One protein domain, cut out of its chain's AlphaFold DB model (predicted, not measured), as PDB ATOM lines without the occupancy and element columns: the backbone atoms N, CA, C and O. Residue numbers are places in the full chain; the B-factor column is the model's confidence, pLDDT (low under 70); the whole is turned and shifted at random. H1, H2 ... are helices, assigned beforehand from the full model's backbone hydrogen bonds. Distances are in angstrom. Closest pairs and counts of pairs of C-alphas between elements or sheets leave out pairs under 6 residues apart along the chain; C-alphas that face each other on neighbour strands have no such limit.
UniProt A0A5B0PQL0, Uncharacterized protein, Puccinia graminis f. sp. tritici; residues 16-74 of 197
ATOM      1  N   ALA A  16      15.080  23.053  57.684       94.25
ATOM      2  CA  ALA A  16      14.112  24.134  57.882       94.25
ATOM      3  C   ALA A  16      13.288  23.955  59.170       94.25
ATOM      4  O   ALA A  16      13.180  24.883  59.974       94.25
ATOM      5  N   ILE A  17      12.786  22.743  59.437       94.25
ATOM      6  CA  ILE A  17      12.057  22.421  60.677       94.25
ATOM      7  C   ILE A  17      12.960  22.632  61.895       94.25
ATOM      8  O   ILE A  17      12.529  23.177  62.917       94.25
ATOM      9  N   THR A  18      14.218  22.196  61.802       93.62
ATOM     10  CA  THR A  18      15.199  22.382  62.872       93.62
ATOM     11  C   THR A  18      15.498  23.864  63.106       93.62
ATOM     12  O   THR A  18      15.530  24.287  64.264       93.62
ATOM     13  N   ALA A  19      15.659  24.661  62.048       94.94
ATOM     14  CA  ALA A  19      15.892  26.100  62.142       94.94
ATOM     15  C   ALA A  19      14.707  26.827  62.797       94.94
ATOM     16  O   ALA A  19      14.897  27.534  63.787       94.94
ATOM     17  N   GLU A  20      13.476  26.583  62.338       94.75
ATOM     18  CA  GLU A  20      12.264  27.166  62.930       94.75
ATOM     19  C   GLU A  20      12.106  26.794  64.411       94.75
ATOM     20  O   GLU A  20      11.708  27.612  65.247       94.75
ATOM     21  N   TYR A  21      12.417  25.545  64.762       93.94
ATOM     22  CA  TYR A  21      12.372  25.083  66.144       93.94
ATOM     23  C   TYR A  21      13.378  25.825  67.032       93.94
ATOM     24  O   TYR A  21      13.025  26.232  68.145       93.94
ATOM     25  N   ARG A  22      14.610  26.019  66.545       94.94
ATOM     26  CA  ARG A  22      15.658  26.772  67.252       94.94
ATOM     27  C   ARG A  22      15.255  28.231  67.436       94.94
ATOM     28  O   ARG A  22      15.244  28.695  68.572       94.94
ATOM     29  N   GLN A  23      14.766  28.887  66.385       95.75
ATOM     30  CA  GLN A  23      14.275  30.268  66.459       95.75
ATOM     31  C   GLN A  23      13.166  30.436  67.508       95.75
ATOM     32  O   GLN A  23      13.211  31.349  68.332       95.75
ATOM     33  N   LYS A  24      12.185  29.522  67.558       94.62
ATOM     34  CA  LYS A  24      11.120  29.558  68.583       94.62
ATOM     35  C   LYS A  24      11.671  29.384  70.002       94.62
ATOM     36  O   LYS A  24      11.159  29.992  70.945       94.62
ATOM     37  N   LYS A  25      12.690  28.539  70.181       94.88
ATOM     38  CA  LYS A  25      13.352  28.326  71.478       94.88
ATOM     39  C   LYS A  25      14.138  29.554  71.920       94.88
ATOM     40  O   LYS A  25      14.004  29.944  73.078       94.88
ATOM     41  N   GLU A  26      14.887  30.158  71.008       94.88
ATOM     42  CA  GLU A  26      15.666  31.377  71.231       94.88
ATOM     43  C   GLU A  26      14.751  32.555  71.568       94.88
ATOM     44  O   GLU A  26      14.931  33.190  72.603       94.88
ATOM     45  N   ALA A  27      13.682  32.773  70.796       93.62
ATOM     46  CA  ALA A  27      12.696  33.814  71.084       93.62
ATOM     47  C   ALA A  27      12.074  33.653  72.485       93.62
ATOM     48  O   ALA A  27      11.908  34.630  73.217       93.62
ATOM     49  N   ARG A  28      11.778  32.412  72.904       93.56
ATOM     50  CA  ARG A  28      11.287  32.138  74.263       93.56
ATOM     51  C   ARG A  28      12.361  32.374  75.327       93.56
ATOM     52  O   ARG A  28      12.020  32.821  76.419       93.56
ATOM     53  N   ALA A  29      13.627  32.068  75.045       92.69
ATOM     54  CA  ALA A  29      14.735  32.347  75.956       92.69
ATOM     55  C   ALA A  29      14.889  33.861  76.181       92.69
ATOM     56  O   ALA A  29      14.845  34.299  77.327       92.69
ATOM     57  N   VAL A  30      14.901  34.651  75.103       93.38
ATOM     58  CA  VAL A  30      14.947  36.122  75.162       93.38
ATOM     59  C   VAL A  30      13.744  36.689  75.923       93.38
ATOM     60  O   VAL A  30      13.897  37.560  76.777       93.38
ATOM     61  N   ALA A  31      12.533  36.178  75.674       91.62
ATOM     62  CA  ALA A  31      11.340  36.609  76.406       91.62
ATOM     63  C   ALA A  31      11.423  36.280  77.910       91.62
ATOM     64  O   ALA A  31      11.016  37.090  78.742       91.62
ATOM     65  N   ASN A  32      11.970  35.114  78.269       92.06
ATOM     66  CA  ASN A  32      12.192  34.729  79.664       92.06
ATOM     67  C   ASN A  32      13.217  35.631  80.356       92.06
ATOM     68  O   ASN A  32      13.017  35.983  81.516       92.06
ATOM     69  N   GLU A  33      14.298  36.003  79.675       92.88
ATOM     70  CA  GLU A  33      15.298  36.932  80.209       92.88
ATOM     71  C   GLU A  33      14.711  38.327  80.427       92.88
ATOM     72  O   GLU A  33      14.839  38.873  81.522       92.88
ATOM     73  N   ARG A  34      13.968  38.855  79.446       92.56
ATOM     74  CA  ARG A  34      13.267  40.143  79.581       92.56
ATOM     75  C   ARG A  34      12.284  40.147  80.751       92.56
ATOM     76  O   ARG A  34      12.289  41.090  81.534       92.56
ATOM     77  N   PHE A  35      11.489  39.086  80.913       92.56
ATOM     78  CA  PHE A  35      10.563  38.953  82.043       92.56
ATOM     79  C   PHE A  35      11.293  38.916  83.395       92.56
ATOM     80  O   PHE A  35      10.828  39.523  84.355       92.56
ATOM     81  N   LYS A  36      12.450  38.245  83.481       92.44
ATOM     82  CA  LYS A  36      13.270  38.228  84.705       92.44
ATOM     83  C   LYS A  36      13.834  39.608  85.055       92.44
ATOM     84  O   LYS A  36      13.932  39.918  86.234       92.44
ATOM     85  N   GLN A  37      14.227  40.398  84.055       92.25
ATOM     86  CA  GLN A  37      14.869  41.702  84.259       92.25
ATOM     87  C   GLN A  37      13.872  42.838  84.506       92.25
ATOM     88  O   GLN A  37      14.118  43.695  85.349       92.25
ATOM     89  N   HIS A  38      12.758  42.856  83.773       91.12
ATOM     90  CA  HIS A  38      11.843  44.001  83.732       91.12
ATOM     91  C   HIS A  38      10.423  43.680  84.220       91.12
ATOM     92  O   HIS A  38       9.572  44.566  84.251       91.12
ATOM     93  N   GLY A  39      10.142  42.431  84.604       83.56
ATOM     94  CA  GLY A  39       8.782  41.994  84.922       83.56
ATOM     95  C   GLY A  39       7.850  42.039  83.701       83.56
ATOM     96  O   GLY A  39       8.293  41.979  82.554       83.56
ATOM     97  N   GLY A  40       6.537  42.108  83.936       83.44
ATOM     98  CA  GLY A  40       5.520  42.218  82.880       83.44
ATOM     99  C   GLY A  40       4.842  40.895  82.509       83.44
ATOM    100  O   GLY A  40       4.601  40.044  83.365       83.44
ATOM    101  N   GLN A  41       4.469  40.723  81.237       83.44
ATOM    102  CA  GLN A  41       3.729  39.536  80.797       83.44
ATOM    103  C   GLN A  41       4.619  38.285  80.820       83.44
ATOM    104  O   GLN A  41       5.662  38.226  80.168       83.44
ATOM    105  N   LYS A  42       4.174  37.254  81.546       88.75
ATOM    106  CA  LYS A  42       4.898  35.985  81.658       88.75
ATOM    107  C   LYS A  42       4.935  35.252  80.305       88.75
ATOM    108  O   LYS A  42       3.873  35.037  79.714       88.75
ATOM    109  N   PRO A  43       6.110  34.802  79.831       89.88
ATOM    110  CA  PRO A  43       6.208  34.027  78.600       89.88
ATOM    111  C   PRO A  43       5.450  32.699  78.677       89.88
ATOM    112  O   PRO A  43       5.303  32.092  79.741       89.88
ATOM    113  N   SER A  44       5.001  32.218  77.517       87.50
ATOM    114  CA  SER A  44       4.271  30.955  77.410       87.50
ATOM    115  C   SER A  44       5.105  29.768  77.904       87.50
ATOM    116  O   SER A  44       6.228  29.530  77.451       87.50
ATOM    117  N   THR A  45       4.512  28.971  78.791       89.69
ATOM    118  CA  THR A  45       5.080  27.710  79.289       89.69
ATOM    119  C   THR A  45       4.756  26.518  78.392       89.69
ATOM    120  O   THR A  45       5.283  25.430  78.624       89.69
ATOM    121  N   LYS A  46       3.928  26.705  77.353       92.31
ATOM    122  CA  LYS A  46       3.552  25.626  76.433       92.31
ATOM    123  C   LYS A  46       4.798  25.009  75.793       92.31
ATOM    124  O   LYS A  46       5.758  25.703  75.434       92.31
ATOM    125  N   THR A  47       4.779  23.687  75.656       91.44
ATOM    126  CA  THR A  47       5.845  22.940  74.990       91.44
ATOM    127  C   THR A  47       5.927  23.370  73.530       91.44
ATOM    128  O   THR A  47       4.936  23.372  72.806       91.44
ATOM    129  N   ILE A  48       7.127  23.758  73.097       90.69
ATOM    130  CA  ILE A  48       7.400  24.033  71.687       90.69
ATOM    131  C   ILE A  48       7.628  22.680  71.023       90.69
ATOM    132  O   ILE A  48       8.571  21.973  71.387       90.69
ATOM    133  N   HIS A  49       6.769  22.336  70.070       89.12
ATOM    134  CA  HIS A  49       6.896  21.148  69.233       89.12
ATOM    135  C   HIS A  49       7.496  21.527  67.875       89.12
ATOM    136  O   HIS A  49       7.309  22.649  67.394       89.12
ATOM    137  N   LYS A  50       8.233  20.596  67.262       91.25
ATOM    138  CA  LYS A  50       8.593  20.701  65.843       91.25
ATOM    139  C   LYS A  50       7.315  20.575  65.011       91.25
ATOM    140  O   LYS A  50       6.409  19.841  65.405       91.25
ATOM    141  N   ARG A  51       7.230  21.299  63.895       92.56
ATOM    142  CA  ARG A  51       6.131  21.105  62.941       92.56
ATOM    143  C   ARG A  51       6.305  19.786  62.191       92.56
ATOM    144  O   ARG A  51       7.415  19.254  62.134       92.56
ATOM    145  N   ASN A  52       5.221  19.299  61.598       91.19
ATOM    146  CA  ASN A  52       5.305  18.185  60.664       91.19
ATOM    147  C   ASN A  52       6.030  18.633  59.378       91.19
ATOM    148  O   ASN A  52       5.893  19.799  58.981       91.19
ATOM    149  N   PRO A  53       6.795  17.735  58.735       94.12
ATOM    150  CA  PRO A  53       7.335  17.978  57.406       94.12
ATOM    151  C   PRO A  53       6.234  18.190  56.370       94.12
ATOM    152  O   PRO A  53       5.150  17.612  56.464       94.12
ATOM    153  N   THR A  54       6.528  19.010  55.370       94.50
ATOM    154  CA  THR A  54       5.711  19.138  54.161       94.50
ATOM    155  C   THR A  54       5.981  17.972  53.200       94.50
ATOM    156  O   THR A  54       7.038  17.345  53.297       94.50
ATOM    157  N   PRO A  55       5.080  17.682  52.244       95.62
ATOM    158  CA  PRO A  55       5.327  16.661  51.221       95.62
ATOM    159  C   PRO A  55       6.646  16.867  50.461       95.62
ATOM    160  O   PRO A  55       7.385  15.907  50.272       95.62
ATOM    161  N   ASN A  56       6.989  18.114  50.120       95.69
ATOM    162  CA  ASN A  56       8.234  18.436  49.415       95.69
ATOM    163  C   ASN A  56       9.474  18.143  50.271       95.69
ATOM    164  O   ASN A  56      10.420  17.540  49.787       95.69
ATOM    165  N   GLU A  57       9.459  18.504  51.559       93.38
ATOM    166  CA  GLU A  57      10.572  18.190  52.470       93.38
ATOM    167  C   GLU A  57      10.733  16.677  52.679       93.38
ATOM    168  O   GLU A  57      11.847  16.190  52.866       93.38
ATOM    169  N   ILE A  58       9.630  15.921  52.656       93.81
ATOM    170  CA  ILE A  58       9.668  14.454  52.695       93.81
ATOM    171  C   ILE A  58      10.310  13.917  51.415       93.81
ATOM    172  O   ILE A  58      11.192  13.064  51.498       93.81
ATOM    173  N   GLU A  59       9.905  14.417  50.247       94.62
ATOM    174  CA  GLU A  59      10.492  14.036  48.962       94.62
ATOM    175  C   GLU A  59      11.991  14.365  48.904       94.62
ATOM    176  O   GLU A  59      12.791  13.515  48.518       94.62
ATOM    177  N   ASP A  60      12.397  15.549  49.365       93.62
ATOM    178  CA  ASP A  60      13.800  15.953  49.473       93.62
ATOM    179  C   ASP A  60      14.606  14.997  50.354       93.62
ATOM    180  O   ASP A  60      15.675  14.530  49.952       93.62
ATOM    181  N   ALA A  61      14.075  14.649  51.531       92.69
ATOM    182  CA  ALA A  61      14.700  13.680  52.421       92.69
ATOM    183  C   ALA A  61      14.818  12.296  51.760       92.69
ATOM    184  O   ALA A  61      15.868  11.658  51.863       92.69
ATOM    185  N   TYR A  62      13.788  11.843  51.035       92.25
ATOM    186  CA  TYR A  62      13.846  10.594  50.273       92.25
ATOM    187  C   TYR A  62      14.903  10.639  49.173       92.25
ATOM    188  O   TYR A  62      15.666   9.685  49.037       92.25
ATOM    189  N   ARG A  63      14.988  11.727  48.399       92.69
ATOM    190  CA  ARG A  63      16.023  11.884  47.365       92.69
ATOM    191  C   ARG A  63      17.419  11.844  47.972       92.69
ATOM    192  O   ARG A  63      18.286  11.166  47.439       92.69
ATOM    193  N   TYR A  64      17.614  12.506  49.111       91.00
ATOM    194  CA  TYR A  64      18.893  12.525  49.813       91.00
ATOM    195  C   TYR A  64      19.317  11.137  50.317       91.00
ATOM    196  O   TYR A  64      20.471  10.751  50.155       91.00
ATOM    197  N   VAL A  65      18.398  10.370  50.915       88.50
ATOM    198  CA  VAL A  65      18.687   9.021  51.442       88.50
ATOM    199  C   VAL A  65      18.898   7.999  50.322       88.50
ATOM    200  O   VAL A  65      19.684   7.070  50.489       88.50
ATOM    201  N   ASN A  66      18.226   8.173  49.183       88.56
ATOM    202  CA  ASN A  66      18.357   7.282  48.032       88.56
ATOM    203  C   ASN A  66      19.502   7.667  47.080       88.56
ATOM    204  O   ASN A  66      19.723   6.952  46.107       88.56
ATOM    205  N   ASP A  67      20.223   8.766  47.327       90.88
ATOM    206  CA  ASP A  67      21.396   9.157  46.539       90.88
ATOM    207  C   ASP A  67      22.564   8.176  46.794       90.88
ATOM    208  O   ASP A  67      23.145   8.191  47.890       90.88
ATOM    209  N   PRO A  68      22.976   7.363  45.796       88.25
ATOM    210  CA  PRO A  68      24.042   6.372  45.961       88.25
ATOM    211  C   PRO A  68      25.418   6.985  46.255       88.25
ATOM    212  O   PRO A  68      26.318   6.293  46.732       88.25
ATOM    213  N   SER A  69      25.607   8.279  45.965       88.88
ATOM    214  CA  SER A  69      26.834   9.008  46.301       88.88
ATOM    215  C   SER A  69      26.914   9.381  47.786       88.88
ATOM    216  O   SER A  69      28.003   9.657  48.295       88.88
ATOM    217  N   LYS A  70      25.771   9.395  48.487       86.00
ATOM    218  CA  LYS A  70      25.650   9.747  49.910       86.00
ATOM    219  C   LYS A  70      25.482   8.517  50.783       86.00
ATOM    220  O   LYS A  70      26.128   8.421  51.825       86.00
ATOM    221  N   PHE A  71      24.634   7.584  50.356       84.12
ATOM    222  CA  PHE A  71      24.337   6.367  51.096       84.12
ATOM    223  C   PHE A  71      24.487   5.139  50.222       84.12
ATOM    224  O   PHE A  71      24.086   5.104  49.065       84.12
ATOM    225  N   LYS A  72      25.006   4.081  50.838       81.62
ATOM    226  CA  LYS A  72      24.947   2.746  50.268       81.62
ATOM    227  C   LYS A  72      23.746   2.027  50.862       81.62
ATOM    228  O   LYS A  72      23.757   1.692  52.046       81.62
ATOM    229  N   LEU A  73      22.723   1.809  50.043       82.31
ATOM    230  CA  LEU A  73      21.600   0.961  50.413       82.31
ATOM    231  C   LEU A  73      22.025  -0.508  50.317       82.31
ATOM    232  O   LEU A  73      22.649  -0.926  49.343       82.31
ATOM    233  N   TYR A  74      21.695  -1.271  51.352       84.12
ATOM    234  CA  TYR A  74      21.847  -2.717  51.388       84.12
ATOM    235  C   TYR A  74      20.450  -3.332  51.378       84.12
ATOM    236  O   TYR A  74      19.722  -3.206  52.360       84.12
TER     237      TYR A  74
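This is residues 16 to 74 of the 197 residues of an uncharacterized protein of Puccinia graminis f. sp. tritici (UniProt A0A5B0PQL0). One long helix, H1, makes over half of a rod; the chain then folds back along H1 as an extended link, residues 39 to 54, to a shorter helix, H2, beyond the end of H1 where residue 16 lies. Past H2 the printed part ends in a short tail. The printed part has 59 residues with two named helices, H1 then H2, and no named strand; the class is all helix. It is extended, with a radius of gyration of the C-alphas of 18.4 A and spans of 56 by 19 by 16 A.

H1, residues 16 to 38, and H2, residues 55 to 66, are apart, with no C-alpha of the one within 8 A of the other. In both helices every O i to N i+4 pair is within hydrogen-bond range. Residues 66 to 72, of which 66 belongs to H2, stand free.

H1 runs 32.7 A from C-alpha 16 at (14.112, 24.134, 57.882) to C-alpha 38. H2 runs 16.4 A and ends at C-alpha 66 at (18.357, 7.282, 48.032).

The C-alphas of His 38 and Tyr 74, the two farthest apart, are 57.7 A apart. The printed part has no cut. The link from H1 to H2, 16 residues, is long. Mean pLDDT of the printed part is 91.2, and no printed residue is under 70.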